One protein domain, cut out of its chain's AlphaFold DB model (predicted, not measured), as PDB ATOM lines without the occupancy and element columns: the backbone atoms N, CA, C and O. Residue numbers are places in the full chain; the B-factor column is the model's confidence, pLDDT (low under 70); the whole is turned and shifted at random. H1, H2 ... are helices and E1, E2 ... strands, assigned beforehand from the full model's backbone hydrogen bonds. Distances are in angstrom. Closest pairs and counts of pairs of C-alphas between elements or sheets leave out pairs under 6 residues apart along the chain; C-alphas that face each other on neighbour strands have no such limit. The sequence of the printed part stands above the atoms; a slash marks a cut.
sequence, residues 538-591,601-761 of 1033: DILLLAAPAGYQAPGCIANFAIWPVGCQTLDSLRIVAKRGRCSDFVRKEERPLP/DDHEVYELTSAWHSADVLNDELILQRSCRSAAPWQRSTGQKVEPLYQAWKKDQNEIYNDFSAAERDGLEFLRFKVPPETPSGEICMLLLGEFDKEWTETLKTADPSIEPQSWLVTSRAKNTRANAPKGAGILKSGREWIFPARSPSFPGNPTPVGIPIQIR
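This is residues 538 to 591 and 601 to 761 of the 1033 residues of the protein "uncharacterized protein LOC34623211" of Cyclospora cayetanensis (UniProt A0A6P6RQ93). Two strongly twisted sheets lie face to face as a sandwich, a larger one of E3, E6, E8, E9 and E10 and a smaller one of E1, E2 and E7. The small helices H3 and H4 sit together at one end of the larger sheet, a loop beyond them sticks out at residues 701 to 706, and E4 and E5 form a separate two-strand ribbon. The printed part has 215 residues, with four named helices and ten named strands in the order E1 E2 E3 E4 E5 H1 E6 H2 E7 E8 H3 H4 E9 E10; the class is mixed, with 93 residues in named elements, under half. It is compact, with a radius of gyration of the C-alphas of 18.6 A and spans of 56 by 46 by 32 A.

E1 is residues 538 to 543, from C-alpha 538 at (-50.855, 17.876, 16.763). E2 is residues 554 to 562, 25.2 A long, and E3 residues 566 to 576, 30.3 A. E4 is residues 583 to 587, E5 residues 604 to 608 and H1 residues 610 to 614. E6, residues 617 to 627, is 28.3 A long. H2 is residues 656 to 659 and E7 residues 669 to 674. E8, residues 682 to 692, is 32.8 A long. H3 is residues 694 to 697, H4 residues 712 to 718 and E9 residues 737 to 740. E10, residues 756 to 760, ends with C-alpha 760 at (-30.435, -0.868, 19.437).

The sandwich's facing parts are 8.9 A centre to centre. E1 and E2 are an antiparallel hairpin (N 540 to O 560, 2.9 A), and E7 is antiparallel to E2 (N 557 to O 671, 2.9 A). In the branched larger sheet E6 and E8 lie on opposite sides of E3, both antiparallel to it (N 572 to O 621, 2.9 A; N 573 to O 687, 2.9 A). E9 and E10 lie on the other side of E8 from E3, antiparallel to E8 (N 690 to O 738, 2.9 A; N 684 to O 758, 2.8 A). E4 and E5 are antiparallel (N 584 to O 607, 2.9 A). H1, H3 and H4 only graze the larger sheet, and H2 only grazes the smaller. H3 and H4 touch, the closest C-alphas being those of Thr 697 and Ala 718, 5.1 A apart. Every O i to N i+4 pair is within hydrogen-bond range in H1 and 2 of 3 in H4; H2 and H3 are too short for one.

The C-alphas farthest apart are those of Asp 704 and Arg 761, 58.7 A. Residues 592 to 600 are not printed, and C-alphas 591 and 601 are 15.8 A apart across this cut. The long links are E6 to H2, H3 to H4, H4 to E9 and E9 to E10. Mean pLDDT of the printed part is 70.5; 82 residues are under 70, among them 637 to 661, 719 to 736 and 741 to 754.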
ATOM      1  N   ASP A 538     -51.288  19.157  16.191       81.94
ATOM      2  CA  ASP A 538     -50.855  17.876  16.763       81.94
ATOM      3  C   ASP A 538     -50.309  16.926  15.677       81.94
ATOM      4  O   ASP A 538     -50.634  17.078  14.495       81.94
ATOM      5  N   ILE A 539     -49.505  15.932  16.069       81.25
ATOM      6  CA  ILE A 539     -48.980  14.882  15.180       81.25
ATOM      7  C   ILE A 539     -49.451  13.515  15.678       81.25
ATOM      8  O   ILE A 539     -48.911  12.941  16.625       81.25
ATOM      9  N   LEU A 540     -50.446  12.957  14.988       79.44
ATOM     10  CA  LEU A 540     -50.980  11.635  15.289       79.44
ATOM     11  C   LEU A 540     -50.022  10.551  14.786       79.44
ATOM     12  O   LEU A 540     -49.843  10.386  13.579       79.44
ATOM     13  N   LEU A 541     -49.445   9.779  15.709       76.12
ATOM     14  CA  LEU A 541     -48.665   8.581  15.391       76.12
ATOM     15  C   LEU A 541     -49.611   7.410  15.083       76.12
ATOM     16  O   LEU A 541     -50.277   6.892  15.982       76.12
ATOM     17  N   LEU A 542     -49.665   6.994  13.816       74.31
ATOM     18  CA  LEU A 542     -50.513   5.889  13.346       74.31
ATOM     19  C   LEU A 542     -49.719   4.585  13.247       74.31
ATOM     20  O   LEU A 542     -50.215   3.514  13.586       74.31
ATOM     21  N   ALA A 543     -48.477   4.698  12.773       71.81
ATOM     22  CA  ALA A 543     -47.478   3.642  12.753       71.81
ATOM     23  C   ALA A 543     -46.150   4.188  13.275       71.81
ATOM     24  O   ALA A 543     -45.802   5.349  13.044       71.81
ATOM     25  N   ALA A 544     -45.408   3.327  13.954       69.69
ATOM     26  CA  ALA A 544     -44.097   3.603  14.509       69.69
ATOM     27  C   ALA A 544     -43.278   2.300  14.496       69.69
ATOM     28  O   ALA A 544     -43.873   1.215  14.521       69.69
ATOM     29  N   PRO A 545     -41.939   2.385  14.467       69.31
ATOM     30  CA  PRO A 545     -41.060   1.224  14.444       69.31
ATOM     31  C   PRO A 545     -41.235   0.326  15.671       69.31
ATOM     32  O   PRO A 545     -41.664   0.756  16.746       69.31
ATOM     33  N   ALA A 546     -40.815  -0.934  15.537       67.88
ATOM     34  CA  ALA A 546     -40.580  -1.773  16.705       67.88
ATOM     35  C   ALA A 546     -39.544  -1.108  17.631       67.88
ATOM     36  O   ALA A 546     -38.533  -0.588  17.162       67.88
ATOM     37  N   GLY A 547     -39.773  -1.173  18.948       69.62
ATOM     38  CA  GLY A 547     -38.865  -0.620  19.967       69.62
ATOM     39  C   GLY A 547     -37.506  -1.328  20.073       69.62
ATOM     40  O   GLY A 547     -36.674  -0.904  20.866       69.62
ATOM     41  N   TYR A 548     -37.284  -2.375  19.276       73.44
ATOM     42  CA  TYR A 548     -35.976  -2.961  19.000       73.44
ATOM     43  C   TYR A 548     -35.659  -2.761  17.516       73.44
ATOM     44  O   TYR A 548     -36.517  -3.032  16.674       73.44
ATOM     45  N   GLN A 549     -34.446  -2.309  17.202       77.38
ATOM     46  CA  GLN A 549     -33.937  -2.156  15.834       77.38
ATOM     47  C   GLN A 549     -32.469  -2.599  15.778       77.38
ATOM     48  O   GLN A 549     -31.736  -2.423  16.753       77.38
ATOM     49  N   ALA A 550     -32.022  -3.126  14.639       77.19
ATOM     50  CA  ALA A 550     -30.603  -3.406  14.423       77.19
ATOM     51  C   ALA A 550     -29.867  -2.161  13.883       77.19
ATOM     52  O   ALA A 550     -30.491  -1.303  13.243       77.19
ATOM     53  N   PRO A 551     -28.537  -2.059  14.064       81.44
ATOM     54  CA  PRO A 551     -27.728  -1.077  13.347       81.44
ATOM     55  C   PRO A 551     -27.920  -1.225  11.828       81.44
ATOM     56  O   PRO A 551     -27.873  -2.331  11.290       81.44
ATOM     57  N   GLY A 552     -28.151  -0.119  11.117       79.12
ATOM     58  CA  GLY A 552     -28.380  -0.119   9.666       79.12
ATOM     59  C   GLY A 552     -29.837  -0.301   9.207       79.12
ATOM     60  O   GLY A 552     -30.109  -0.035   8.032       79.12
ATOM     61  N   CYS A 553     -30.765  -0.710  10.084       76.94
ATOM     62  CA  CYS A 553     -32.189  -0.870   9.755       76.94
ATOM     63  C   CYS A 553     -32.886   0.462   9.411       76.94
ATOM     64  O   CYS A 553     -32.425   1.550   9.770       76.94
ATOM     65  N   ILE A 554     -34.032   0.364   8.726       76.12
ATOM     66  CA  ILE A 554     -34.905   1.501   8.404       76.12
ATOM     67  C   ILE A 554     -36.162   1.421   9.276       76.12
ATOM     68  O   ILE A 554     -37.015   0.554   9.089       76.12
ATOM     69  N   ALA A 555     -36.276   2.357  10.211       75.06
ATOM     70  CA  ALA A 555     -37.433   2.549  11.063       75.06
ATOM     71  C   ALA A 555     -38.495   3.389  10.329       75.06
ATOM     72  O   ALA A 555     -38.293   4.570  10.037       75.06
ATOM     73  N   ASN A 556     -39.641   2.772  10.039       76.25
ATOM     74  CA  ASN A 556     -40.743   3.407   9.317       76.25
ATOM     75  C   ASN A 556     -41.805   3.962  10.282       76.25
ATOM     76  O   ASN A 556     -42.272   3.263  11.183       76.25
ATOM     77  N   PHE A 557     -42.245   5.197  10.038       78.25
ATOM     78  CA  PHE A 557     -43.374   5.844  10.714       78.25
ATOM     79  C   PHE A 557     -44.476   6.166   9.707       78.25
ATOM     80  O   PHE A 557     -44.203   6.374   8.525       78.25
ATOM     81  N   ALA A 558     -45.709   6.283  10.192       78.12
ATOM     82  CA  ALA A 558     -46.825   6.832   9.433       78.12
ATOM     83  C   ALA A 558     -47.575   7.822  10.334       78.12
ATOM     84  O   ALA A 558     -48.020   7.437  11.423       78.12
ATOM     85  N   ILE A 559     -47.659   9.089   9.915       81.50
ATOM     86  CA  ILE A 559     -48.158  10.194  10.746       81.50
ATOM     87  C   ILE A 559     -49.231  11.048  10.050       81.50
ATOM     88  O   ILE A 559     -49.165  11.292   8.845       81.50
ATOM     89  N   TRP A 560     -50.184  11.574  10.825       83.31
ATOM     90  CA  TRP A 560     -51.093  12.637  10.372       83.31
ATOM     91  C   TRP A 560     -50.849  13.934  11.162       83.31
ATOM     92  O   TRP A 560     -51.177  13.969  12.353       83.31
ATOM     93  N   PRO A 561     -50.336  15.011  10.534       85.69
ATOM     94  CA  PRO A 561     -50.402  16.349  11.113       85.69
ATOM     95  C   PRO A 561     -51.846  16.862  11.055       85.69
ATOM     96  O   PRO A 561     -52.483  16.850   9.997       85.69
ATOM     97  N   VAL A 562     -52.377  17.299  12.195       86.19
ATOM     98  CA  VAL A 562     -53.770  17.746  12.370       86.19
ATOM     99  C   VAL A 562     -53.830  19.050  13.167       86.19
ATOM    100  O   VAL A 562     -52.853  19.465  13.777       86.19
ATOM    101  N   GLY A 563     -54.979  19.733  13.163       85.94
ATOM    102  CA  GLY A 563     -55.175  20.972  13.937       85.94
ATOM    103  C   GLY A 563     -54.538  22.244  13.346       85.94
ATOM    104  O   GLY A 563     -54.812  23.337  13.829       85.94
ATOM    105  N   CYS A 564     -53.768  22.122  12.266       88.94
ATOM    106  CA  CYS A 564     -53.103  23.212  11.537       88.94
ATOM    107  C   CYS A 564     -53.691  23.443  10.128       88.94
ATOM    108  O   CYS A 564     -54.584  22.714   9.682       88.94
ATOM    109  N   GLN A 565     -53.201  24.467   9.435       89.00
ATOM    110  CA  GLN A 565     -53.252  24.682   7.987       89.00
ATOM    111  C   GLN A 565     -52.035  24.024   7.333       89.00
ATOM    112  O   GLN A 565     -52.202  23.172   6.457       89.00
ATOM    113  N   THR A 566     -50.834  24.373   7.802       89.44
ATOM    114  CA  THR A 566     -49.560  23.830   7.318       89.44
ATOM    115  C   THR A 566     -48.711  23.278   8.457       89.44
ATOM    116  O   THR A 566     -48.632  23.841   9.547       89.44
ATOM    117  N   LEU A 567     -48.059  22.155   8.174       89.06
ATOM    118  CA  LEU A 567     -46.840  21.711   8.835       89.06
ATOM    119  C   LEU A 567     -45.707  22.251   7.963       89.06
ATOM    120  O   LEU A 567     -45.530  21.768   6.846       89.06
ATOM    121  N   ASP A 568     -45.004  23.286   8.410       88.00
ATOM    122  CA  ASP A 568     -44.030  24.005   7.577       88.00
ATOM    123  C   ASP A 568     -42.657  23.329   7.595       88.00
ATOM    124  O   ASP A 568     -41.998  23.213   6.556       88.00
ATOM    125  N   SER A 569     -42.263  22.826   8.765       87.56
ATOM    126  CA  SER A 569     -41.078  21.999   8.969       87.56
ATOM    127  C   SER A 569     -41.391  20.865   9.949       87.56
ATOM    128  O   SER A 569     -42.158  21.034  10.900       87.56
ATOM    129  N   LEU A 570     -40.803  19.692   9.714       86.00
ATOM    130  CA  LEU A 570     -40.784  18.585  10.668       86.00
ATOM    131  C   LEU A 570     -39.398  17.956  10.676       86.00
ATOM    132  O   LEU A 570     -38.951  17.475   9.641       86.00
ATOM    133  N   ARG A 571     -38.731  17.914  11.827       84.88
ATOM    134  CA  ARG A 571     -37.441  17.232  11.994       84.88
ATOM    135  C   ARG A 571     -37.577  15.983  12.848       84.88
ATOM    136  O   ARG A 571     -38.270  16.008  13.864       84.88
ATOM    137  N   ILE A 572     -36.886  14.911  12.472       84.75
ATOM    138  CA  ILE A 572     -36.701  13.726  13.319       84.75
ATOM    139  C   ILE A 572     -35.296  13.782  13.897       84.75
ATOM    140  O   ILE A 572     -34.332  13.522  13.181       84.75
ATOM    141  N   VAL A 573     -35.178  14.091  15.186       85.62
ATOM    142  CA  VAL A 573     -33.885  14.123  15.876       85.62
ATOM    143  C   VAL A 573     -33.763  12.883  16.750       85.62
ATOM    144  O   VAL A 573     -34.521  12.711  17.705       85.62
ATOM    145  N   ALA A 574     -32.794  12.026  16.438       86.88
ATOM    146  CA  ALA A 574     -32.458  10.862  17.251       86.88
ATOM    147  C   ALA A 574     -31.163  11.098  18.027       86.88
ATOM    148  O   ALA A 574     -30.139  11.456  17.440       86.88
ATOM    149  N   LYS A 575     -31.200  10.856  19.340       88.62
ATOM    150  CA  LYS A 575     -30.041  10.990  20.229       88.62
ATOM    151  C   LYS A 575     -29.815   9.752  21.081       88.62
ATOM    152  O   LYS A 575     -30.769   9.108  21.519       88.62
ATOM    153  N   ARG A 576     -28.544   9.445  21.345       87.50
ATOM    154  CA  ARG A 576     -28.131   8.306  22.177       87.50
ATOM    155  C   ARG A 576     -28.369   8.598  23.661       87.50
ATOM    156  O   ARG A 576     -27.741   9.493  24.220       87.50
ATOM    157  N   GLY A 577     -29.254   7.837  24.295       85.38
ATOM    158  CA  GLY A 577     -29.691   8.023  25.679       85.38
ATOM    159  C   GLY A 577     -31.179   7.719  25.863       85.38
ATOM    160  O   GLY A 577     -31.920   7.539  24.895       85.38
ATOM    161  N   ARG A 578     -31.631   7.663  27.118       83.12
ATOM    162  CA  ARG A 578     -33.039   7.406  27.457       83.12
ATOM    163  C   ARG A 578     -33.878   8.671  27.336       83.12
ATOM    164  O   ARG A 578     -33.466   9.738  27.786       83.12
ATOM    165  N   CYS A 579     -35.115   8.534  26.855       78.62
ATOM    166  CA  CYS A 579     -36.073   9.644  26.828       78.62
ATOM    167  C   CYS A 579     -36.347  10.248  28.222       78.62
ATOM    168  O   CYS A 579     -36.611  11.444  28.322       78.62
ATOM    169  N   SER A 580     -36.226   9.456  29.297       76.81
ATOM    170  CA  SER A 580     -36.321   9.917  30.692       76.81
ATOM    171  C   SER A 580     -35.234  10.910  31.100       76.81
ATOM    172  O   SER A 580     -35.461  11.744  31.968       76.81
ATOM    173  N   ASP A 581     -34.051  10.822  30.496       77.88
ATOM    174  CA  ASP A 581     -32.864  11.571  30.924       77.88
ATOM    175  C   ASP A 581     -32.746  12.889  30.131       77.88
ATOM    176  O   ASP A 581     -32.139  13.875  30.562       77.88
ATOM    177  N   PHE A 582     -33.393  12.919  28.966       76.00
ATOM    178  CA  PHE A 582     -33.522  14.070  28.080       76.00
ATOM    179  C   PHE A 582     -34.623  15.051  28.473       76.00
ATOM    180  O   PHE A 582     -34.664  16.154  27.923       76.00
ATOM    181  N   VAL A 583     -35.490  14.694  29.423       69.94
ATOM    182  CA  VAL A 583     -36.602  15.544  29.850       69.94
ATOM    183  C   VAL A 583     -36.718  15.592  31.364       69.94
ATOM    184  O   VAL A 583     -36.820  14.574  32.038       69.94
ATOM    185  N   ARG A 584     -36.783  16.810  31.900       66.25
ATOM    186  CA  ARG A 584     -37.052  17.067  33.310       66.25
ATOM    187  C   ARG A 584     -38.529  17.402  33.491       66.25
ATOM    188  O   ARG A 584     -39.007  18.379  32.917       66.25
ATOM    189  N   LYS A 585     -39.218  16.627  34.333       62.94
ATOM    190  CA  LYS A 585     -40.452  17.047  35.012       62.94
ATOM    191  C   LYS A 585     -40.073  18.153  36.002       62.94
ATOM    192  O   LYS A 585     -39.342  17.890  36.954       62.94
ATOM    193  N   GLU A 586     -40.516  19.386  35.767       55.97
ATOM    194  CA  GLU A 586     -40.417  20.477  36.742       55.97
ATOM    195  C   GLU A 586     -41.808  20.785  37.307       55.97
ATOM    196  O   GLU A 586     -42.692  21.265  36.597       55.97
ATOM    197  N   GLU A 587     -41.995  20.513  38.599       54.56
ATOM    198  CA  GLU A 587     -43.209  20.859  39.340       54.56
ATOM    199  C   GLU A 587     -43.179  22.348  39.706       54.56
ATOM    200  O   GLU A 587     -42.391  22.786  40.547       54.56
ATOM    201  N   ARG A 588     -44.031  23.159  39.065       51.66
ATOM    202  CA  ARG A 588     -44.096  24.607  39.330       51.66
ATOM    203  C   ARG A 588     -45.184  24.929  40.364       51.66
ATOM    204  O   ARG A 588     -46.356  24.971  39.985       51.66
ATOM    205  N   PRO A 589     -44.840  25.244  41.634       45.50
ATOM    206  CA  PRO A 589     -45.822  25.406  42.708       45.50
ATOM    207  C   PRO A 589     -46.835  26.518  42.416       45.50
ATOM    208  O   PRO A 589     -46.516  27.534  41.788       45.50
ATOM    209  N   LEU A 590     -48.069  26.326  42.877       43.81
ATOM    210  CA  LEU A 590     -49.168  27.282  42.751       43.81
ATOM    211  C   LEU A 590     -48.835  28.670  43.346       43.81
ATOM    212  O   LEU A 590     -48.191  28.753  44.392       43.81
ATOM    213  N   PRO A 591     -49.297  29.780  42.731       41.84
ATOM    214  CA  PRO A 591     -49.351  31.070  43.416       41.84
ATOM    215  C   PRO A 591     -50.257  30.967  44.651       41.84
ATOM    216  O   PRO A 591     -51.343  30.387  44.577       41.84
ATOM    217  N   ASP A 601     -50.382  15.951  40.282       40.03
ATOM    218  CA  ASP A 601     -49.656  15.886  39.001       40.03
ATOM    219  C   ASP A 601     -49.901  17.107  38.075       40.03
ATOM    220  O   ASP A 601     -49.210  17.292  37.073       40.03
ATOM    221  N   ASP A 602     -50.841  18.010  38.388       47.97
ATOM    222  CA  ASP A 602     -51.211  19.155  37.532       47.97
ATOM    223  C   ASP A 602     -50.219  20.340  37.580       47.97
ATOM    224  O   ASP A 602     -50.596  21.501  37.371       47.97
ATOM    225  N   HIS A 603     -48.950  20.102  37.919       48.06
ATOM    226  CA  HIS A 603     -47.886  21.122  37.992       48.06
ATOM    227  C   HIS A 603     -46.703  20.846  37.056       48.06
ATOM    228  O   HIS A 603     -45.766  21.647  37.011       48.06
ATOM    229  N   GLU A 604     -46.752  19.745  36.306       50.19
ATOM    230  CA  GLU A 604     -45.695  19.293  35.408       50.19
ATOM    231  C   GLU A 604     -45.534  20.213  34.190       50.19
ATOM    232  O   GLU A 604     -46.349  20.210  33.264       50.19
ATOM    233  N   VAL A 605     -44.433  20.965  34.157       52.06
ATOM    234  CA  VAL A 605     -43.860  21.437  32.893       52.06
ATOM    235  C   VAL A 605     -42.734  20.483  32.521       52.06
ATOM    236  O   VAL A 605     -41.811  20.256  33.304       52.06
ATOM    237  N   TYR A 606     -42.819  19.921  31.320       57.81
ATOM    238  CA  TYR A 606     -41.759  19.102  30.753       57.81
ATOM    239  C   TYR A 606     -40.799  20.005  29.974       57.81
ATOM    240  O   TYR A 606     -41.206  20.717  29.058       57.81
ATOM    241  N   GLU A 607     -39.516  19.981  30.331       64.44
ATOM    242  CA  GLU A 607     -38.468  20.756  29.657       64.44
ATOM    243  C   GLU A 607     -37.328  19.845  29.194       64.44
ATOM    244  O   GLU A 607     -36.924  18.928  29.917       64.44
ATOM    245  N   LEU A 608     -36.778  20.118  28.006       71.94
ATOM    246  CA  LEU A 608     -35.567  19.450  27.526       71.94
ATOM    247  C   LEU A 608     -34.391  19.747  28.464       71.94
ATOM    248  O   LEU A 608     -34.146  20.899  28.832       71.94
ATOM    249  N   THR A 609     -33.651  18.711  28.847       74.19
ATOM    250  CA  THR A 609     -32.493  18.846  29.735       74.19
ATOM    251  C   THR A 609     -31.257  19.335  28.986       74.19
ATOM    252  O   THR A 609     -31.134  19.210  27.766       74.19
ATOM    253  N   SER A 610     -30.263  19.817  29.735       75.94
ATOM    254  CA  SER A 610     -28.906  19.994  29.210       75.94
ATOM    255  C   SER A 610     -28.355  18.706  28.582       75.94
ATOM    256  O   SER A 610     -27.652  18.799  27.582       75.94
ATOM    257  N   ALA A 611     -28.735  17.527  29.095       78.62
ATOM    258  CA  ALA A 611     -28.346  16.235  28.535       78.62
ATOM    259  C   ALA A 611     -28.916  15.994  27.126       78.62
ATOM    260  O   ALA A 611     -28.202  15.460  26.282       78.62
ATOM    261  N   TRP A 612     -30.142  16.446  26.815       81.69
ATOM    262  CA  TRP A 612     -30.628  16.444  25.425       81.69
ATOM    263  C   TRP A 612     -29.744  17.318  24.533       81.69
ATOM    264  O   TRP A 612     -29.346  16.906  23.444       81.69
ATOM    265  N   HIS A 613     -29.402  18.525  24.985       81.88
ATOM    266  CA  HIS A 613     -28.580  19.438  24.194       81.88
ATOM    267  C   HIS A 613     -27.145  18.925  23.992       81.88
ATOM    268  O   HIS A 613     -26.620  19.081  22.892       81.88
ATOM    269  N   SER A 614     -26.546  18.261  24.988       83.25
ATOM    270  CA  SER A 614     -25.178  17.728  24.915       83.25
ATOM    271  C   SER A 614     -25.045  16.331  24.298       83.25
ATOM    272  O   SER A 614     -23.931  15.951  23.961       83.25
ATOM    273  N   ALA A 615     -26.121  15.544  24.192       82.94
ATOM    274  CA  ALA A 615     -26.036  14.177  23.674       82.94
ATOM    275  C   ALA A 615     -25.837  14.115  22.152       82.94
ATOM    276  O   ALA A 615     -26.364  14.946  21.403       82.94
ATOM    277  N   ASP A 616     -25.116  13.085  21.709       81.75
ATOM    278  CA  ASP A 616     -24.765  12.856  20.308       81.75
ATOM    279  C   ASP A 616     -26.015  12.739  19.424       81.75
ATOM    280  O   ASP A 616     -26.937  11.972  19.722       81.75
ATOM    281  N   VAL A 617     -26.035  13.498  18.326       84.69
ATOM    282  CA  VAL A 617     -27.055  13.392  17.274       84.69
ATOM    283  C   VAL A 617     -26.665  12.243  16.354       84.69
ATOM    284  O   VAL A 617     -25.630  12.300  15.699       84.69
ATOM    285  N   LEU A 618     -27.501  11.209  16.301       79.69
ATOM    286  CA  LEU A 618     -27.296  10.062  15.414       79.69
ATOM    287  C   LEU A 618     -27.832  10.342  14.006       79.69
ATOM    288  O   LEU A 618     -27.279   9.843  13.031       79.69
ATOM    289  N   ASN A 619     -28.915  11.122  13.912       77.81
ATOM    290  CA  ASN A 619     -29.539  11.565  12.666       77.81
ATOM    291  C   ASN A 619     -30.517  12.736  12.951       77.81
ATOM    292  O   ASN A 619     -31.049  12.839  14.063       77.81
ATOM    293  N   ASP A 620     -30.722  13.607  11.958       80.44
ATOM    294  CA  ASP A 620     -31.543  14.833  11.994       80.44
ATOM    295  C   ASP A 620     -32.165  15.056  10.600       80.44
ATOM    296  O   ASP A 620     -31.608  15.750   9.746       80.44
ATOM    297  N   GLU A 621     -33.286  14.382  10.328       76.62
ATOM    298  CA  GLU A 621     -33.950  14.414   9.015       76.62
ATOM    299  C   GLU A 621     -35.032  15.497   8.967       76.62
ATOM    300  O   GLU A 621     -36.016  15.410   9.703       76.62
ATOM    301  N   LEU A 622     -34.890  16.481   8.069       77.88
ATOM    302  CA  LEU A 622     -35.902  17.508   7.793       77.88
ATOM    303  C   LEU A 622     -36.879  17.060   6.693       77.88
ATOM    304  O   LEU A 622     -36.506  16.906   5.529       77.88
ATOM    305  N   ILE A 623     -38.155  16.954   7.050       69.31
ATOM    306  CA  ILE A 623     -39.294  16.801   6.147       69.31
ATOM    307  C   ILE A 623     -39.911  18.182   5.875       69.31
ATOM    308  O   ILE A 623     -40.127  18.984   6.785       69.31
ATOM    309  N   LEU A 624     -40.165  18.458   4.594       68.19
ATOM    310  CA  LEU A 624     -40.586  19.768   4.088       68.19
ATOM    311  C   LEU A 624     -42.107  19.894   3.937       68.19
ATOM    312  O   LEU A 624     -42.770  18.923   3.575       68.19
ATOM    313  N   GLN A 625     -42.587  21.125   4.145       74.69
ATOM    314  CA  GLN A 625     -43.941  21.669   3.986       74.69
ATOM    315  C   GLN A 625     -45.059  20.725   3.488       74.69
ATOM    316  O   GLN A 625     -45.019  20.184   2.374       74.69
ATOM    317  N   ARG A 626     -46.122  20.610   4.295       83.12
ATOM    318  CA  ARG A 626     -47.350  19.854   4.003       83.12
ATOM    319  C   ARG A 626     -48.612  20.556   4.485       83.12
ATOM    320  O   ARG A 626     -48.617  21.191   5.534       83.12
ATOM    321  N   SER A 627     -49.706  20.357   3.754       83.62
ATOM    322  CA  SER A 627     -51.055  20.706   4.209       83.62
ATOM    323  C   SER A 627     -51.505  19.739   5.304       83.62
ATOM    324  O   SER A 627     -51.441  18.523   5.119       83.62
ATOM    325  N   CYS A 628     -51.993  20.254   6.430       86.56
ATOM    326  CA  CYS A 628     -52.457  19.408   7.527       86.56
ATOM    327  C   CYS A 628     -53.808  18.749   7.222       86.56
ATOM    328  O   CYS A 628     -54.736  19.385   6.708       86.56
ATOM    329  N   ARG A 629     -53.955  17.479   7.612       84.56
ATOM    330  CA  ARG A 629     -55.212  16.737   7.482       84.56
ATOM    331  C   ARG A 629     -56.247  17.287   8.464       84.56
ATOM    332  O   ARG A 629     -55.917  17.800   9.535       84.56
ATOM    333  N   SER A 630     -57.528  17.175   8.116       82.69
ATOM    334  CA  SER A 630     -58.609  17.561   9.023       82.69
ATOM    335  C   SER A 630     -59.125  16.362   9.817       82.69
ATOM    336  O   SER A 630     -59.490  15.341   9.237       82.69
ATOM    337  N   ALA A 631     -59.185  16.499  11.141       81.00
ATOM    338  CA  ALA A 631     -59.592  15.446  12.075       81.00
ATOM    339  C   ALA A 631     -61.097  15.503  12.410       81.00
ATOM    340  O   ALA A 631     -61.493  15.342  13.562       81.00
ATOM    341  N   ALA A 632     -61.945  15.758  11.408       85.62
ATOM    342  CA  ALA A 632     -63.396  15.830  11.568       85.62
ATOM    343  C   ALA A 632     -64.100  14.591  10.982       85.62
ATOM    344  O   ALA A 632     -63.862  14.274   9.812       85.62
ATOM    345  N   PRO A 633     -65.029  13.931  11.712       85.56
ATOM    346  CA  PRO A 633     -65.690  12.706  11.249       85.56
ATOM    347  C   PRO A 633     -66.346  12.812   9.864       85.56
ATOM    348  O   PRO A 633     -66.338  11.849   9.100       85.56
ATOM    349  N   TRP A 634     -66.883  13.984   9.508       86.19
ATOM    350  CA  TRP A 634     -67.530  14.223   8.214       86.19
ATOM    351  C   TRP A 634     -66.561  14.433   7.041       86.19
ATOM    352  O   TRP A 634     -66.980  14.337   5.887       86.19
ATOM    353  N   GLN A 635     -65.282  14.720   7.301       80.75
ATOM    354  CA  GLN A 635     -64.249  14.878   6.268       80.75
ATOM    355  C   GLN A 635     -63.520  13.570   5.938       80.75
ATOM    356  O   GLN A 635     -62.718  13.542   5.008       80.75
ATOM    357  N   ARG A 636     -63.876  12.461   6.604       74.56
ATOM    358  CA  ARG A 636     -63.469  11.112   6.195       74.56
ATOM    359  C   ARG A 636     -63.786  10.856   4.715       74.56
ATOM    360  O   ARG A 636     -64.820  11.269   4.172       74.56
ATOM    361  N   SER A 637     -62.900  10.112   4.064       59.88
ATOM    362  CA  SER A 637     -63.178   9.423   2.807       59.88
ATOM    363  C   SER A 637     -64.267   8.373   3.023       59.88
ATOM    364  O   SER A 637     -64.188   7.578   3.958       59.88
ATOM    365  N   THR A 638     -65.290   8.354   2.169       48.66
ATOM    366  CA  THR A 638     -66.479   7.502   2.334       48.66
ATOM    367  C   THR A 638     -66.227   6.052   1.906       48.66
ATOM    368  O   THR A 638     -66.773   5.586   0.907       48.66
ATOM    369  N   GLY A 639     -65.398   5.338   2.672       48.19
ATOM    370  CA  GLY A 639     -65.348   3.876   2.686       48.19
ATOM    371  C   GLY A 639     -66.493   3.290   3.523       48.19
ATOM    372  O   GLY A 639     -67.020   3.947   4.418       48.19
ATOM    373  N   GLN A 640     -66.896   2.045   3.248       39.91
ATOM    374  CA  GLN A 640     -68.020   1.390   3.946       39.91
ATOM    375  C   GLN A 640     -67.694   0.892   5.369       39.91
ATOM    376  O   GLN A 640     -68.565   0.327   6.031       39.91
ATOM    377  N   LYS A 641     -66.467   1.094   5.859       47.94
ATOM    378  CA  LYS A 641     -66.061   0.778   7.232       47.94
ATOM    379  C   LYS A 641     -65.740   2.049   8.006       47.94
ATOM    380  O   LYS A 641     -65.075   2.950   7.504       47.94
ATOM    381  N   VAL A 642     -66.152   2.075   9.271       50.09
ATOM    382  CA  VAL A 642     -65.627   3.028  10.255       50.09
ATOM    383  C   VAL A 642     -64.264   2.507  10.705       50.09
ATOM    384  O   VAL A 642     -64.142   1.846  11.731       50.09
ATOM    385  N   GLU A 643     -63.240   2.742   9.888       51.31
ATOM    386  CA  GLU A 643     -61.861   2.417  10.258       51.31
ATOM    387  C   GLU A 643     -61.373   3.364  11.378       51.31
ATOM    388  O   GLU A 643     -61.751   4.544  11.410       51.31
ATOM    389  N   PRO A 644     -60.627   2.859  12.375       53.84
ATOM    390  CA  PRO A 644     -60.199   3.662  13.514       53.84
ATOM    391  C   PRO A 644     -59.075   4.627  13.112       53.84
ATOM    392  O   PRO A 644     -58.268   4.329  12.238       53.84
ATOM    393  N   LEU A 645     -58.978   5.763  13.813       56.44
ATOM    394  CA  LEU A 645     -57.897   6.747  13.630       56.44
ATOM    395  C   LEU A 645     -56.506   6.170  13.979       56.44
ATOM    396  O   LEU A 645     -55.490   6.760  13.638       56.44
ATOM    397  N   TYR A 646     -56.464   5.019  14.655       51.84
ATOM    398  CA  TYR A 646     -55.260   4.271  14.999       51.84
ATOM    399  C   TYR A 646     -55.481   2.774  14.743       51.84
ATOM    400  O   TYR A 646     -56.477   2.210  15.204       51.84
ATOM    401  N   GLN A 647     -54.551   2.123  14.040       53.50
ATOM    402  CA  GLN A 647     -54.571   0.681  13.784       53.50
ATOM    403  C   GLN A 647     -53.403  -0.005  14.508       53.50
ATOM    404  O   GLN A 647     -52.254   0.410  14.389       53.50
ATOM    405  N   ALA A 648     -53.684  -1.084  15.245       43.31
ATOM    406  CA  ALA A 648     -52.648  -1.894  15.884       43.31
ATOM    407  C   ALA A 648     -52.018  -2.863  14.865       43.31
ATOM    408  O   ALA A 648     -52.686  -3.782  14.382       43.31
ATOM    409  N   TRP A 649     -50.739  -2.645  14.553       55.16
ATOM    410  CA  TRP A 649     -50.001  -3.297  13.465       55.16
ATOM    411  C   TRP A 649     -49.777  -4.804  13.661       55.16
ATOM    412  O   TRP A 649     -49.570  -5.280  14.776       55.16
ATOM    413  N   LYS A 650     -49.834  -5.557  12.549       46.44
ATOM    414  CA  LYS A 650     -49.774  -7.037  12.502       46.44
ATOM    415  C   LYS A 650     -49.007  -7.587  11.286       46.44
ATOM    416  O   LYS A 650     -49.318  -8.674  10.805       46.44
ATOM    417  N   LYS A 651     -48.071  -6.814  10.730       45.31
ATOM    418  CA  LYS A 651     -47.351  -7.142   9.490       45.31
ATOM    419  C   LYS A 651     -45.902  -6.650   9.500       45.31
ATOM    420  O   LYS A 651     -45.497  -5.894  10.377       45.31
ATOM    421  N   ASP A 652     -45.164  -7.101   8.488       53.16
ATOM    422  CA  ASP A 652     -43.816  -6.666   8.120       53.16
ATOM    423  C   ASP A 652     -43.718  -5.131   7.990       53.16
ATOM    424  O   ASP A 652     -44.542  -4.492   7.328       53.16
ATOM    425  N   GLN A 653     -42.685  -4.539   8.602       52.53
ATOM    426  CA  GLN A 653     -42.463  -3.089   8.632       52.53
ATOM    427  C   GLN A 653     -42.194  -2.490   7.237       52.53
ATOM    428  O   GLN A 653     -42.278  -1.272   7.069       52.53
ATOM    429  N   ASN A 654     -41.924  -3.318   6.223       50.22
ATOM    430  CA  ASN A 654     -41.731  -2.893   4.837       50.22
ATOM    431  C   ASN A 654     -43.044  -2.753   4.037       50.22
ATOM    432  O   ASN A 654     -43.063  -2.054   3.023       50.22
ATOM    433  N   GLU A 655     -44.155  -3.359   4.482       57.94
ATOM    434  CA  GLU A 655     -45.458  -3.284   3.790       57.94
ATOM    435  C   GLU A 655     -46.388  -2.168   4.304       57.94
ATOM    436  O   GLU A 655     -47.455  -1.977   3.725       57.94
ATOM    437  N   ILE A 656     -45.993  -1.385   5.320       63.81
ATOM    438  CA  ILE A 656     -46.843  -0.385   6.014       63.81
ATOM    439  C   ILE A 656     -47.603   0.542   5.042       63.81
ATOM    440  O   ILE A 656     -48.791   0.796   5.226       63.81
ATOM    441  N   TYR A 657     -46.959   1.002   3.962       65.69
ATOM    442  CA  TYR A 657     -47.594   1.834   2.928       65.69
ATOM    443  C   TYR A 657     -48.786   1.149   2.236       65.69
ATOM    444  O   TYR A 657     -49.766   1.804   1.885       65.69
ATOM    445  N   ASN A 658     -48.711  -0.169   2.038       68.75
ATOM    446  CA  ASN A 658     -49.712  -0.959   1.327       68.75
ATOM    447  C   ASN A 658     -50.903  -1.382   2.198       68.75
ATOM    448  O   ASN A 658     -51.957  -1.671   1.636       68.75
ATOM    449  N   ASP A 659     -50.760  -1.386   3.527       67.81
ATOM    450  CA  ASP A 659     -51.867  -1.673   4.451       67.81
ATOM    451  C   ASP A 659     -52.875  -0.518   4.550       67.81
ATOM    452  O   ASP A 659     -54.068  -0.764   4.716       67.81
ATOM    453  N   PHE A 660     -52.430   0.730   4.372       68.31
ATOM    454  CA  PHE A 660     -53.334   1.872   4.223       68.31
ATOM    455  C   PHE A 660     -53.990   1.882   2.839       68.31
ATOM    456  O   PHE A 660     -53.311   1.766   1.811       68.31
ATOM    457  N   SER A 661     -55.299   2.118   2.789       69.06
ATOM    458  CA  SER A 661     -56.028   2.376   1.546       69.06
ATOM    459  C   SER A 661     -55.592   3.691   0.885       69.06
ATOM    460  O   SER A 661     -55.075   4.603   1.532       69.06
ATOM    461  N   ALA A 662     -55.854   3.837  -0.418       70.50
ATOM    462  CA  ALA A 662     -55.496   5.044  -1.172       70.50
ATOM    463  C   ALA A 662     -56.105   6.350  -0.612       70.50
ATOM    464  O   ALA A 662     -55.587   7.422  -0.903       70.50
ATOM    465  N   ALA A 663     -57.170   6.268   0.195       66.00
ATOM    466  CA  ALA A 663     -57.829   7.422   0.807       66.00
ATOM    467  C   ALA A 663     -57.441   7.659   2.285       66.00
ATOM    468  O   ALA A 663     -57.618   8.759   2.806       66.00
ATOM    469  N   GLU A 664     -56.853   6.667   2.961       67.38
ATOM    470  CA  GLU A 664     -56.130   6.887   4.224       67.38
ATOM    471  C   GLU A 664     -54.754   7.518   3.982       67.38
ATOM    472  O   GLU A 664     -54.290   8.299   4.809       67.38
ATOM    473  N   ARG A 665     -54.133   7.232   2.828       72.12
ATOM    474  CA  ARG A 665     -52.878   7.865   2.391       72.12
ATOM    475  C   ARG A 665     -53.007   9.368   2.106       72.12
ATOM    476  O   ARG A 665     -51.996  10.055   2.027       72.12
ATOM    477  N   ASP A 666     -54.227   9.883   1.964       70.81
ATOM    478  CA  ASP A 666     -54.484  11.308   1.741       70.81
ATOM    479  C   ASP A 666     -54.128  12.133   2.992       70.81
ATOM    480  O   ASP A 666     -54.770  12.009   4.043       70.81
ATOM    481  N   GLY A 667     -53.065  12.937   2.884       68.75
ATOM    482  CA  GLY A 667     -52.450  13.676   3.993       68.75
ATOM    483  C   GLY A 667     -51.579  12.834   4.939       68.75
ATOM    484  O   GLY A 667     -51.296  13.296   6.042       68.75
ATOM    485  N   LEU A 668     -51.198  11.607   4.555       77.12
ATOM    486  CA  LEU A 668     -50.370  10.694   5.354       77.12
ATOM    487  C   LEU A 668     -48.890  10.787   4.976       77.12
ATOM    488  O   LEU A 668     -48.489  10.315   3.911       77.12
ATOM    489  N   GLU A 669     -48.061  11.305   5.882       78.94
ATOM    490  CA  GLU A 669     -46.612  11.305   5.678       78.94
ATOM    491  C   GLU A 669     -45.989  10.015   6.223       78.94
ATOM    492  O   GLU A 669     -46.196   9.629   7.379       78.94
ATOM    493  N   PHE A 670     -45.200   9.355   5.373       77.81
ATOM    494  CA  PHE A 670     -44.418   8.172   5.718       77.81
ATOM    495  C   PHE A 670     -42.964   8.573   5.919       77.81
ATOM    496  O   PHE A 670     -42.284   8.947   4.963       77.81
ATOM    497  N   LEU A 671     -42.485   8.479   7.154       78.62
ATOM    498  CA  LEU A 671     -41.125   8.880   7.508       78.62
ATOM    499  C   LEU A 671     -40.226   7.641   7.583       78.62
ATOM    500  O   LEU A 671     -40.663   6.604   8.085       78.62
ATOM    501  N   ARG A 672     -38.990   7.732   7.079       78.31
ATOM    502  CA  ARG A 672     -38.076   6.585   6.921       78.31
ATOM    503  C   ARG A 672     -36.720   6.846   7.563       78.31
ATOM    504  O   ARG A 672     -35.723   7.026   6.872       78.31
ATOM    505  N   PHE A 673     -36.699   6.805   8.887       78.38
ATOM    506  CA  PHE A 673     -35.484   7.000   9.660       78.38
ATOM    507  C   PHE A 673     -34.508   5.841   9.433       78.38
ATOM    508  O   PHE A 673     -34.830   4.691   9.743       78.38
ATOM    509  N   LYS A 674     -33.296   6.114   8.948       82.69
ATOM    510  CA  LYS A 674     -32.239   5.093   8.895       82.69
ATOM    511  C   LYS A 674     -31.384   5.128  10.164       82.69
ATOM    512  O   LYS A 674     -30.788   6.153  10.482       82.69
ATOM    513  N   VAL A 675     -31.254   3.987  10.844       81.81
ATOM    514  CA  VAL A 675     -30.265   3.800  11.918       81.81
ATOM    515  C   VAL A 675     -28.868   3.727  11.277       81.81
ATOM    516  O   VAL A 675     -28.668   2.886  10.396       81.81
ATOM    517  N   PRO A 676     -27.874   4.543  11.678       83.94
ATOM    518  CA  PRO A 676     -26.507   4.393  11.180       83.94
ATOM    519  C   PRO A 676     -25.947   2.988  11.491       83.94
ATOM    520  O   PRO A 676     -26.161   2.491  12.599       83.94
ATOM    521  N   PRO A 677     -25.226   2.324  10.567       81.94
ATOM    522  CA  PRO A 677     -24.702   0.969  10.788       81.94
ATOM    523  C   PRO A 677     -23.608   0.918  11.866       81.94
ATOM    524  O   PRO A 677     -23.381  -0.128  12.460       81.94
ATOM    525  N   GLU A 678     -22.967   2.053  12.138       82.06
ATOM    526  CA  GLU A 678     -21.953   2.240  13.184       82.06
ATOM    527  C   GLU A 678     -22.568   2.504  14.572       82.06
ATOM    528  O   GLU A 678     -21.836   2.708  15.539       82.06
ATOM    529  N   THR A 679     -23.902   2.521  14.696       81.00
ATOM    530  CA  THR A 679     -24.577   2.769  15.980       81.00
ATOM    531  C   THR A 679     -24.372   1.576  16.919       81.00
ATOM    532  O   THR A 679     -24.899   0.502  16.630       81.00
ATOM    533  N   PRO A 680     -23.660   1.730  18.050       80.56
ATOM    534  CA  PRO A 680     -23.466   0.642  19.003       80.56
ATOM    535  C   PRO A 680     -24.763   0.314  19.750       80.56
ATOM    536  O   PRO A 680     -25.626   1.181  19.927       80.56
ATOM    537  N   SER A 681     -24.862  -0.909  20.272       83.19
ATOM    538  CA  SER A 681     -25.969  -1.328  21.139       83.19
ATOM    539  C   SER A 681     -26.196  -0.353  22.304       83.19
ATOM    540  O   SER A 681     -25.252   0.156  22.923       83.19
ATOM    541  N   GLY A 682     -27.465  -0.091  22.618       85.19
ATOM    542  CA  GLY A 682     -27.867   0.875  23.641       85.19
ATOM    543  C   GLY A 682     -29.220   1.523  23.359       85.19
ATOM    544  O   GLY A 682     -29.911   1.180  22.404       85.19
ATOM    545  N   GLU A 683     -29.609   2.467  24.210       84.56
ATOM    546  CA  GLU A 683     -30.886   3.176  24.105       84.56
ATOM    547  C   GLU A 683     -30.754   4.465  23.275       84.56
ATOM    548  O   GLU A 683     -29.763   5.196  23.366       84.56
ATOM    549  N   ILE A 684     -31.777   4.740  22.472       86.31
ATOM    550  CA  ILE A 684     -31.974   5.949  21.672       86.31
ATOM    551  C   ILE A 684     -33.322   6.549  22.059       86.31
ATOM    552  O   ILE A 684     -34.322   5.835  22.154       86.31
ATOM    553  N   CYS A 685     -33.374   7.872  22.179       85.88
ATOM    554  CA  CYS A 685     -34.628   8.606  22.126       85.88
ATOM    555  C   CYS A 685     -34.747   9.344  20.797       85.88
ATOM    556  O   CYS A 685     -33.811  10.029  20.375       85.88
ATOM    557  N   MET A 686     -35.913   9.246  20.166       83.62
ATOM    558  CA  MET A 686     -36.266  10.051  18.999       83.62
ATOM    559  C   MET A 686     -37.323  11.079  19.389       83.62
ATOM    560  O   MET A 686     -38.343  10.717  19.986       83.62
ATOM    561  N   LEU A 687     -37.098  12.338  19.017       82.19
ATOM    562  CA  LEU A 687     -38.086  13.411  19.098       82.19
ATOM    563  C   LEU A 687     -38.473  13.861  17.690       82.19
ATOM    564  O   LEU A 687     -37.618  14.006  16.816       82.19
ATOM    565  N   LEU A 688     -39.763  14.122  17.496       81.56
ATOM    566  CA  LEU A 688     -40.285  14.819  16.328       81.56
ATOM    567  C   LEU A 688     -40.426  16.306  16.678       81.56
ATOM    568  O   LEU A 688     -41.076  16.630  17.668       81.56
ATOM    569  N   LEU A 689     -39.822  17.194  15.895       82.94
ATOM    570  CA  LEU A 689     -39.812  18.644  16.113       82.94
ATOM    571  C   LEU A 689     -40.587  19.326  14.977       82.94
ATOM    572  O   LEU A 689     -40.117  19.314  13.844       82.94
ATOM    573  N   GLY A 690     -41.775  19.870  15.249       82.75
ATOM    574  CA  GLY A 690     -42.658  20.454  14.228       82.75
ATOM    575  C   GLY A 690     -42.846  21.968  14.359       82.75
ATOM    576  O   GLY A 690     -43.133  22.461  15.452       82.75
ATOM    577  N   GLU A 691     -42.759  22.701  13.250       86.06
ATOM    578  CA  GLU A 691     -43.277  24.072  13.129       86.06
ATOM    579  C   GLU A 691     -44.566  24.075  12.294       86.06
ATOM    580  O   GLU A 691     -44.675  23.366  11.290       86.06
ATOM    581  N   PHE A 692     -45.544  24.887  12.702       87.44
ATOM    582  CA  PHE A 692     -46.875  24.928  12.093       87.44
ATOM    583  C   PHE A 692     -47.363  26.353  11.880       87.44
ATOM    584  O   PHE A 692     -47.108  27.229  12.712       87.44
ATOM    585  N   ASP A 693     -48.188  26.523  10.849       90.25
ATOM    586  CA  ASP A 693     -48.957  27.733  10.570       90.25
ATOM    587  C   ASP A 693     -48.090  29.007  10.567       90.25
ATOM    588  O   ASP A 693     -48.504  30.060  11.052       90.25
ATOM    589  N   LYS A 694     -46.865  28.930  10.032       88.75
ATOM    590  CA  LYS A 694     -45.872  30.017  10.051       88.75
ATOM    591  C   LYS A 694     -46.433  31.337   9.519       88.75
ATOM    592  O   LYS A 694     -46.158  32.379  10.111       88.75
ATOM    593  N   GLU A 695     -47.251  31.296   8.465       89.75
ATOM    594  CA  GLU A 695     -47.936  32.466   7.886       89.75
ATOM    595  C   GLU A 695     -48.774  33.237   8.920       89.75
ATOM    596  O   GLU A 695     -48.849  34.462   8.871       89.75
ATOM    597  N   TRP A 696     -49.373  32.544   9.895       89.88
ATOM    598  CA  TRP A 696     -50.154  33.172  10.966       89.88
ATOM    599  C   TRP A 696     -49.278  34.025  11.887       89.88
ATOM    600  O   TRP A 696     -49.778  34.936  12.534       89.88
ATOM    601  N   THR A 697     -47.980  33.719  11.968       86.62
ATOM    602  CA  THR A 697     -47.020  34.345  12.890       86.62
ATOM    603  C   THR A 697     -46.378  35.619  12.332       86.62
ATOM    604  O   THR A 697     -45.645  36.304  13.048       86.62
ATOM    605  N   GLU A 698     -46.629  35.943  11.060       87.44
ATOM    606  CA  GLU A 698     -46.009  37.078  10.378       87.44
ATOM    607  C   GLU A 698     -46.677  38.415  10.741       87.44
ATOM    608  O   GLU A 698     -47.885  38.516  10.937       87.44
ATOM    609  N   THR A 699     -45.875  39.478  10.846       86.69
ATOM    610  CA  THR A 699     -46.372  40.807  11.242       86.69
ATOM    611  C   THR A 699     -46.997  41.541  10.060       86.69
ATOM    612  O   THR A 699     -46.305  41.964   9.129       86.69
ATOM    613  N   LEU A 700     -48.308  41.755  10.126       87.75
ATOM    614  CA  LEU A 700     -49.047  42.540   9.145       87.75
ATOM    615  C   LEU A 700     -48.735  44.037   9.281       87.75
ATOM    616  O   LEU A 700     -49.218  44.704  10.191       87.75
ATOM    617  N   LYS A 701     -48.024  44.602   8.297       87.94
ATOM    618  CA  LYS A 701     -47.769  46.057   8.184       87.94
ATOM    619  C   LYS A 701     -49.036  46.914   8.019       87.94
ATOM    620  O   LYS A 701     -48.952  48.136   8.030       87.94
ATOM    621  N   THR A 702     -50.182  46.276   7.784       88.88
ATOM    622  CA  THR A 702     -51.510  46.892   7.630       88.88
ATOM    623  C   THR A 702     -52.473  46.513   8.760       88.88
ATOM    624  O   THR A 702     -53.661  46.821   8.666       88.88
ATOM    625  N   ALA A 703     -51.988  45.844   9.813       88.81
ATOM    626  CA  ALA A 703     -52.731  45.720  11.061       88.81
ATOM    627  C   ALA A 703     -52.720  47.043  11.835       88.81
ATOM    628  O   ALA A 703     -51.814  47.864  11.690       88.81
ATOM    629  N   ASP A 704     -53.729  47.223  12.677       85.88
ATOM    630  CA  ASP A 704     -53.913  48.395  13.521       85.88
ATOM    631  C   ASP A 704     -54.210  47.957  14.967       85.88
ATOM    632  O   ASP A 704     -55.326  47.518  15.220       85.88
ATOM    633  N   PRO A 705     -53.255  48.038  15.911       85.19
ATOM    634  CA  PRO A 705     -51.890  48.528  15.731       85.19
ATOM    635  C   PRO A 705     -51.013  47.551  14.924       85.19
ATOM    636  O   PRO A 705     -51.160  46.335  15.024       85.19
ATOM    637  N   SER A 706     -50.048  48.083  14.164       86.44
ATOM    638  CA  SER A 706     -49.102  47.293  13.353       86.44
ATOM    639  C   SER A 706     -48.014  46.648  14.228       86.44
ATOM    640  O   SER A 706     -46.857  47.078  14.224       86.44
ATOM    641  N   ILE A 707     -48.389  45.615  14.982       86.00
ATOM    642  CA  ILE A 707     -47.508  44.832  15.863       86.00
ATOM    643  C   ILE A 707     -47.563  43.333  15.533       86.00
ATOM    644  O   ILE A 707     -48.414  42.882  14.768       86.00
ATOM    645  N   GLU A 708     -46.654  42.552  16.124       85.38
ATOM    646  CA  GLU A 708     -46.698  41.086  16.060       85.38
ATOM    647  C   GLU A 708     -48.038  40.530  16.594       85.38
ATOM    648  O   GLU A 708     -48.570  41.090  17.559       85.38
ATOM    649  N   PRO A 709     -48.543  39.400  16.058       86.69
ATOM    650  CA  PRO A 709     -49.728  38.715  16.580       86.69
ATOM    651  C   PRO A 709     -49.699  38.493  18.101       86.69
ATOM    652  O   PRO A 709     -48.655  38.180  18.680       86.69
ATOM    653  N   GLN A 710     -50.851  38.659  18.751       82.25
ATOM    654  CA  GLN A 710     -51.000  38.740  20.208       82.25
ATOM    655  C   GLN A 710     -51.900  37.659  20.820       82.25
ATOM    656  O   GLN A 710     -51.896  37.508  22.045       82.25
ATOM    657  N   SER A 711     -52.700  36.927  20.038       80.75
ATOM    658  CA  SER A 711     -53.565  35.884  20.606       80.75
ATOM    659  C   SER A 711     -52.754  34.682  21.099       80.75
ATOM    660  O   SER A 711     -51.700  34.355  20.549       80.75
ATOM    661  N   TRP A 712     -53.249  33.955  22.103       78.38
ATOM    662  CA  TRP A 712     -52.647  32.684  22.521       78.38
ATOM    663  C   TRP A 712     -52.698  31.635  21.397       78.38
ATOM    664  O   TRP A 712     -51.783  30.823  21.270       78.38
ATOM    665  N   LEU A 713     -53.708  31.703  20.518       81.62
ATOM    666  CA  LEU A 713     -53.818  30.871  19.314       81.62
ATOM    667  C   LEU A 713     -52.573  30.987  18.415       81.62
ATOM    668  O   LEU A 713     -52.091  29.966  17.923       81.62
ATOM    669  N   VAL A 714     -52.041  32.200  18.223       84.75
ATOM    670  CA  VAL A 714     -50.907  32.468  17.318       84.75
ATOM    671  C   VAL A 714     -49.568  32.558  18.048       84.75
ATOM    672  O   VAL A 714     -48.575  32.009  17.577       84.75
ATOM    673  N   THR A 715     -49.502  33.181  19.225       78.69
ATOM    674  CA  THR A 715     -48.253  33.262  20.009       78.69
ATOM    675  C   THR A 715     -47.763  31.880  20.459       78.69
ATOM    676  O   THR A 715     -46.552  31.640  20.499       78.69
ATOM    677  N   SER A 716     -48.680  30.922  20.666       74.81
ATOM    678  CA  SER A 716     -48.334  29.507  20.861       74.81
ATOM    679  C   SER A 716     -47.696  28.849  19.626       74.81
ATOM    680  O   SER A 716     -46.973  27.873  19.795       74.81
ATOM    681  N   ARG A 717     -47.841  29.400  18.418       80.38
ATOM    682  CA  ARG A 717     -47.125  28.970  17.200       80.38
ATOM    683  C   ARG A 717     -45.840  29.781  16.953       80.38
ATOM    684  O   ARG A 717     -44.829  29.222  16.552       80.38
ATOM    685  N   ALA A 718     -45.842  31.079  17.264       70.06
ATOM    686  CA  ALA A 718     -44.787  32.021  16.867       70.06
ATOM    687  C   ALA A 718     -43.472  31.968  17.672       70.06
ATOM    688  O   ALA A 718     -42.394  32.217  17.111       70.06
ATOM    689  N   LYS A 719     -43.542  31.756  18.998       62.03
ATOM    690  CA  LYS A 719     -42.407  31.980  19.922       62.03
ATOM    691  C   LYS A 719     -42.363  30.993  21.093       62.03
ATOM    692  O   LYS A 719     -43.371  30.396  21.477       62.03
ATOM    693  N   ASN A 720     -41.188  30.883  21.720       52.34
ATOM    694  CA  ASN A 720     -41.040  30.240  23.025       52.34
ATOM    695  C   ASN A 720     -41.509  31.200  24.127       52.34
ATOM    696  O   ASN A 720     -40.756  32.064  24.580       52.34
ATOM    697  N   THR A 721     -42.766  31.071  24.543       48.25
ATOM    698  CA  THR A 721     -43.398  31.879  25.596       48.25
ATOM    699  C   THR A 721     -42.906  31.467  26.991       48.25
ATOM    700  O   THR A 721     -43.682  31.035  27.840       48.25
ATOM    701  N   ARG A 722     -41.598  31.636  27.248       41.09
ATOM    702  CA  ARG A 722     -41.014  31.593  28.605       41.09
ATOM    703  C   ARG A 722     -41.662  32.629  29.529       41.09
ATOM    704  O   ARG A 722     -41.776  32.394  30.726       41.09
ATOM    705  N   ALA A 723     -42.102  33.753  28.963       34.47
ATOM    706  CA  ALA A 723     -43.003  34.683  29.624       34.47
ATOM    707  C   ALA A 723     -44.386  34.031  29.777       34.47
ATOM    708  O   ALA A 723     -45.180  34.022  28.841       34.47
ATOM    709  N   ASN A 724     -44.632  33.476  30.964       41.59
ATOM    710  CA  ASN A 724     -45.951  33.137  31.493       41.59
ATOM    711  C   ASN A 724     -46.877  32.351  30.548       41.59
ATOM    712  O   ASN A 724     -48.083  32.588  30.528       41.59
ATOM    713  N   ALA A 725     -46.338  31.332  29.863       35.12
ATOM    714  CA  ALA A 725     -47.151  30.178  29.481       35.12
ATOM    715  C   ALA A 725     -47.884  29.671  30.740       35.12
ATOM    716  O   ALA A 725     -47.210  29.310  31.715       35.12
ATOM    717  N   PRO A 726     -49.229  29.699  30.785       36.56
ATOM    718  CA  PRO A 726     -49.952  29.397  32.013       36.56
ATOM    719  C   PRO A 726     -49.642  27.980  32.483       36.56
ATOM    720  O   PRO A 726     -49.591  27.053  31.681       36.56
ATOM    721  N   LYS A 727     -49.356  27.830  33.784       39.56
ATOM    722  CA  LYS A 727     -48.865  26.572  34.373       39.56
ATOM    723  C   LYS A 727     -49.819  25.446  34.009       39.56
ATOM    724  O   LYS A 727     -50.973  25.493  34.423       39.56
ATOM    725  N   GLY A 728     -49.326  24.490  33.231       33.28
ATOM    726  CA  GLY A 728     -50.171  23.735  32.317       33.28
ATOM    727  C   GLY A 728     -49.654  23.846  30.896       33.28
ATOM    728  O   GLY A 728     -50.240  24.528  30.061       33.28
ATOM    729  N   ALA A 729     -48.542  23.168  30.628       33.91
ATOM    730  CA  ALA A 729     -48.087  22.959  29.269       33.91
ATOM    731  C   ALA A 729     -47.164  21.734  29.171       33.91
ATOM    732  O   ALA A 729     -45.964  21.826  29.415       33.91
ATOM    733  N   GLY A 730     -47.692  20.643  28.614       37.88
ATOM    734  CA  GLY A 730     -46.922  19.677  27.822       37.88
ATOM    735  C   GLY A 730     -46.406  20.261  26.493       37.88
ATOM    736  O   GLY A 730     -46.020  19.510  25.604       37.88
ATOM    737  N   ILE A 731     -46.406  21.595  26.342       48.16
ATOM    738  CA  ILE A 731     -45.748  22.322  25.253       48.16
ATOM    739  C   ILE A 731     -44.245  22.324  25.544       48.16
ATOM    740  O   ILE A 731     -43.641  23.330  25.922       48.16
ATOM    741  N   LEU A 732     -43.643  21.158  25.350       49.12
ATOM    742  CA  LEU A 732     -42.215  21.033  25.139       49.12
ATOM    743  C   LEU A 732     -41.866  21.810  23.868       49.12
ATOM    744  O   LEU A 732     -42.234  21.412  22.761       49.12
ATOM    745  N   LYS A 733     -41.172  22.937  24.046       51.88
ATOM    746  CA  LYS A 733     -40.767  23.834  22.960       51.88
ATOM    747  C   LYS A 733     -39.257  23.977  22.860       51.88
ATOM    748  O   LYS A 733     -38.627  24.643  23.689       51.88
ATOM    749  N   SER A 734     -38.696  23.454  21.772       48.50
ATOM    750  CA  SER A 734     -37.339  23.774  21.318       48.50
ATOM    751  C   SER A 734     -37.388  25.090  20.530       48.50
ATOM    752  O   SER A 734     -37.376  25.140  19.305       48.50
ATOM    753  N   GLY A 735     -37.555  26.205  21.249       63.06
ATOM    754  CA  GLY A 735     -37.718  27.515  20.609       63.06
ATOM    755  C   GLY A 735     -39.094  27.664  19.947       63.06
ATOM    756  O   GLY A 735     -40.088  27.881  20.641       63.06
ATOM    757  N   ARG A 736     -39.140  27.591  18.612       66.81
ATOM    758  CA  ARG A 736     -40.391  27.577  17.830       66.81
ATOM    759  C   ARG A 736     -40.980  26.177  17.672       66.81
ATOM    760  O   ARG A 736     -42.193  26.041  17.553       66.81
ATOM    761  N   GLU A 737     -40.127  25.161  17.709       74.31
ATOM    762  CA  GLU A 737     -40.487  23.783  17.398       74.31
ATOM    763  C   GLU A 737     -41.293  23.149  18.540       74.31
ATOM    764  O   GLU A 737     -40.868  23.170  19.700       74.31
ATOM    765  N   TRP A 738     -42.431  22.548  18.201       77.50
ATOM    766  CA  TRP A 738     -43.237  21.701  19.079       77.50
ATOM    767  C   TRP A 738     -42.672  20.280  19.096       77.50
ATOM    768  O   TRP A 738     -42.387  19.719  18.039       77.50
ATOM    769  N   ILE A 739     -42.535  19.682  20.279       75.81
ATOM    770  CA  ILE A 739     -41.959  18.342  20.449       75.81
ATOM    771  C   ILE A 739     -43.059  17.275  20.535       75.81
ATOM    772  O   ILE A 739     -43.959  17.369  21.369       75.81
ATOM    773  N   PHE A 740     -42.944  16.224  19.717       77.25
ATOM    774  CA  PHE A 740     -43.848  15.071  19.691       77.25
ATOM    775  C   PHE A 740     -43.096  13.728  19.834       77.25
ATOM    776  O   PHE A 740     -41.929  13.628  19.443       77.25
ATOM    777  N   PRO A 741     -43.761  12.670  20.343       68.19
ATOM    778  CA  PRO A 741     -45.081  12.694  20.978       68.19
ATOM    779  C   PRO A 741     -45.045  13.466  22.304       68.19
ATOM    780  O   PRO A 741     -44.205  13.189  23.154       68.19
ATOM    781  N   ALA A 742     -45.973  14.413  22.473       55.53
ATOM    782  CA  ALA A 742     -46.205  15.105  23.745       55.53
ATOM    783  C   ALA A 742     -47.101  14.272  24.680       55.53
ATOM    784  O   ALA A 742     -47.016  14.387  25.898       55.53
ATOM    785  N   ARG A 743     -47.970  13.435  24.088       53.84
ATOM    786  CA  ARG A 743     -48.703  12.316  24.701       53.84
ATOM    787  C   ARG A 743     -48.963  11.269  23.622       53.84
ATOM    788  O   ARG A 743     -49.276  11.630  22.491       53.84
ATOM    789  N   SER A 744     -48.873   9.980  23.950       35.91
ATOM    790  CA  SER A 744     -49.265   8.903  23.030       35.91
ATOM    791  C   SER A 744     -50.283   7.966  23.692       35.91
ATOM    792  O   SER A 744     -49.892   6.953  24.269       35.91
ATOM    793  N   PRO A 745     -51.596   8.269  23.617       34.09
ATOM    794  CA  PRO A 745     -52.640   7.354  24.091       34.09
ATOM    795  C   PRO A 745     -52.736   6.069  23.244       34.09
ATOM    796  O   PRO A 745     -53.419   5.125  23.629       34.09
ATOM    797  N   SER A 746     -52.063   6.031  22.089       35.03
ATOM    798  CA  SER A 746     -52.098   4.928  21.122       35.03
ATOM    799  C   SER A 746     -51.080   3.813  21.400       35.03
ATOM    800  O   SER A 746     -51.220   2.713  20.861       35.03
ATOM    801  N   PHE A 747     -50.028   4.068  22.188       37.06
ATOM    802  CA  PHE A 747     -48.902   3.134  22.308       37.06
ATOM    803  C   PHE A 747     -49.145   2.028  23.357       37.06
ATOM    804  O   PHE A 747     -49.446   2.330  24.512       37.06
ATOM    805  N   PRO A 748     -48.993   0.732  23.007       30.31
ATOM    806  CA  PRO A 748     -49.134  -0.360  23.967       30.31
ATOM    807  C   PRO A 748     -47.893  -0.481  24.868       30.31
ATOM    808  O   PRO A 748     -46.845  -0.989  24.451       30.31
ATOM    809  N   GLY A 749     -48.068  -0.049  26.119       36.19
ATOM    810  CA  GLY A 749     -47.044   0.067  27.163       36.19
ATOM    811  C   GLY A 749     -46.773   1.539  27.479       36.19
ATOM    812  O   GLY A 749     -46.666   2.326  26.544       36.19
ATOM    813  N   ASN A 750     -46.687   1.904  28.769       34.38
ATOM    814  CA  ASN A 750     -46.499   3.294  29.210       34.38
ATOM    815  C   ASN A 750     -45.332   3.951  28.451       34.38
ATOM    816  O   ASN A 750     -44.183   3.568  28.694       34.38
ATOM    817  N   PRO A 751     -45.584   4.930  27.564       41.34
ATOM    818  CA  PRO A 751     -44.500   5.727  27.026       41.34
ATOM    819  C   PRO A 751     -43.944   6.593  28.163       41.34
ATOM    820  O   PRO A 751     -44.687   7.028  29.049       41.34
ATOM    821  N   THR A 752     -42.650   6.913  28.119       46.19
ATOM    822  CA  THR A 752     -42.208   8.161  28.750       46.19
ATOM    823  C   THR A 752     -43.053   9.296  28.166       46.19
ATOM    824  O   THR A 752     -43.352   9.256  26.972       46.19
ATOM    825  N   PRO A 753     -43.449  10.316  28.949       54.72
ATOM    826  CA  PRO A 753     -44.355  11.376  28.484       54.72
ATOM    827  C   PRO A 753     -43.811  12.188  27.297       54.72
ATOM    828  O   PRO A 753     -44.528  13.009  26.740       54.72
ATOM    829  N   VAL A 754     -42.559  11.948  26.899       64.44
ATOM    830  CA  VAL A 754     -41.904  12.547  25.745       64.44
ATOM    831  C   VAL A 754     -41.122  11.486  24.981       64.44
ATOM    832  O   VAL A 754     -40.460  10.637  25.589       64.44
ATOM    833  N   GLY A 755     -41.143  11.604  23.654       72.06
ATOM    834  CA  GLY A 755     -40.254  10.876  22.755       72.06
ATOM    835  C   GLY A 755     -40.634   9.420  22.504       72.06
ATOM    836  O   GLY A 755     -41.526   8.852  23.130       72.06
ATOM    837  N   ILE A 756     -39.945   8.821  21.536       79.38
ATOM    838  CA  ILE A 756     -40.110   7.417  21.160       79.38
ATOM    839  C   ILE A 756     -38.806   6.688  21.518       79.38
ATOM    840  O   ILE A 756     -37.789   6.931  20.861       79.38
ATOM    841  N   PRO A 757     -38.802   5.829  22.554       79.94
ATOM    842  CA  PRO A 757     -37.627   5.048  22.920       79.94
ATOM    843  C   PRO A 757     -37.426   3.875  21.950       79.94
ATOM    844  O   PRO A 757     -38.351   3.104  21.684       79.94
ATOM    845  N   ILE A 758     -36.196   3.718  21.461       80.38
ATOM    846  CA  ILE A 758     -35.720   2.540  20.728       80.38
ATOM    847  C   ILE A 758     -34.494   1.982  21.444       80.38
ATOM    848  O   ILE A 758     -33.604   2.728  21.841       80.38
ATOM    849  N   GLN A 759     -34.412   0.661  21.548       83.31
ATOM    850  CA  GLN A 759     -33.203  -0.043  21.939       83.31
ATOM    851  C   GLN A 759     -32.533  -0.644  20.696       83.31
ATOM    852  O   GLN A 759     -33.111  -1.487  20.007       83.31
ATOM    853  N   ILE A 760     -31.301  -0.220  20.420       83.50
ATOM    854  CA  ILE A 760     -30.435  -0.868  19.437       83.50
ATOM    855  C   ILE A 760     -29.794  -2.094  20.081       83.50
ATOM    856  O   ILE A 760     -29.242  -2.002  21.182       83.50
ATOM    857  N   ARG A 761     -29.848  -3.232  19.385       77.31
ATOM    858  CA  ARG A 761     -29.106  -4.449  19.737       77.31
ATOM    859  C   ARG A 761     -28.373  -4.969  18.499       77.31
ATOM    860  O   ARG A 761     -28.968  -5.133  17.440       77.31
TER     861      ARG A 761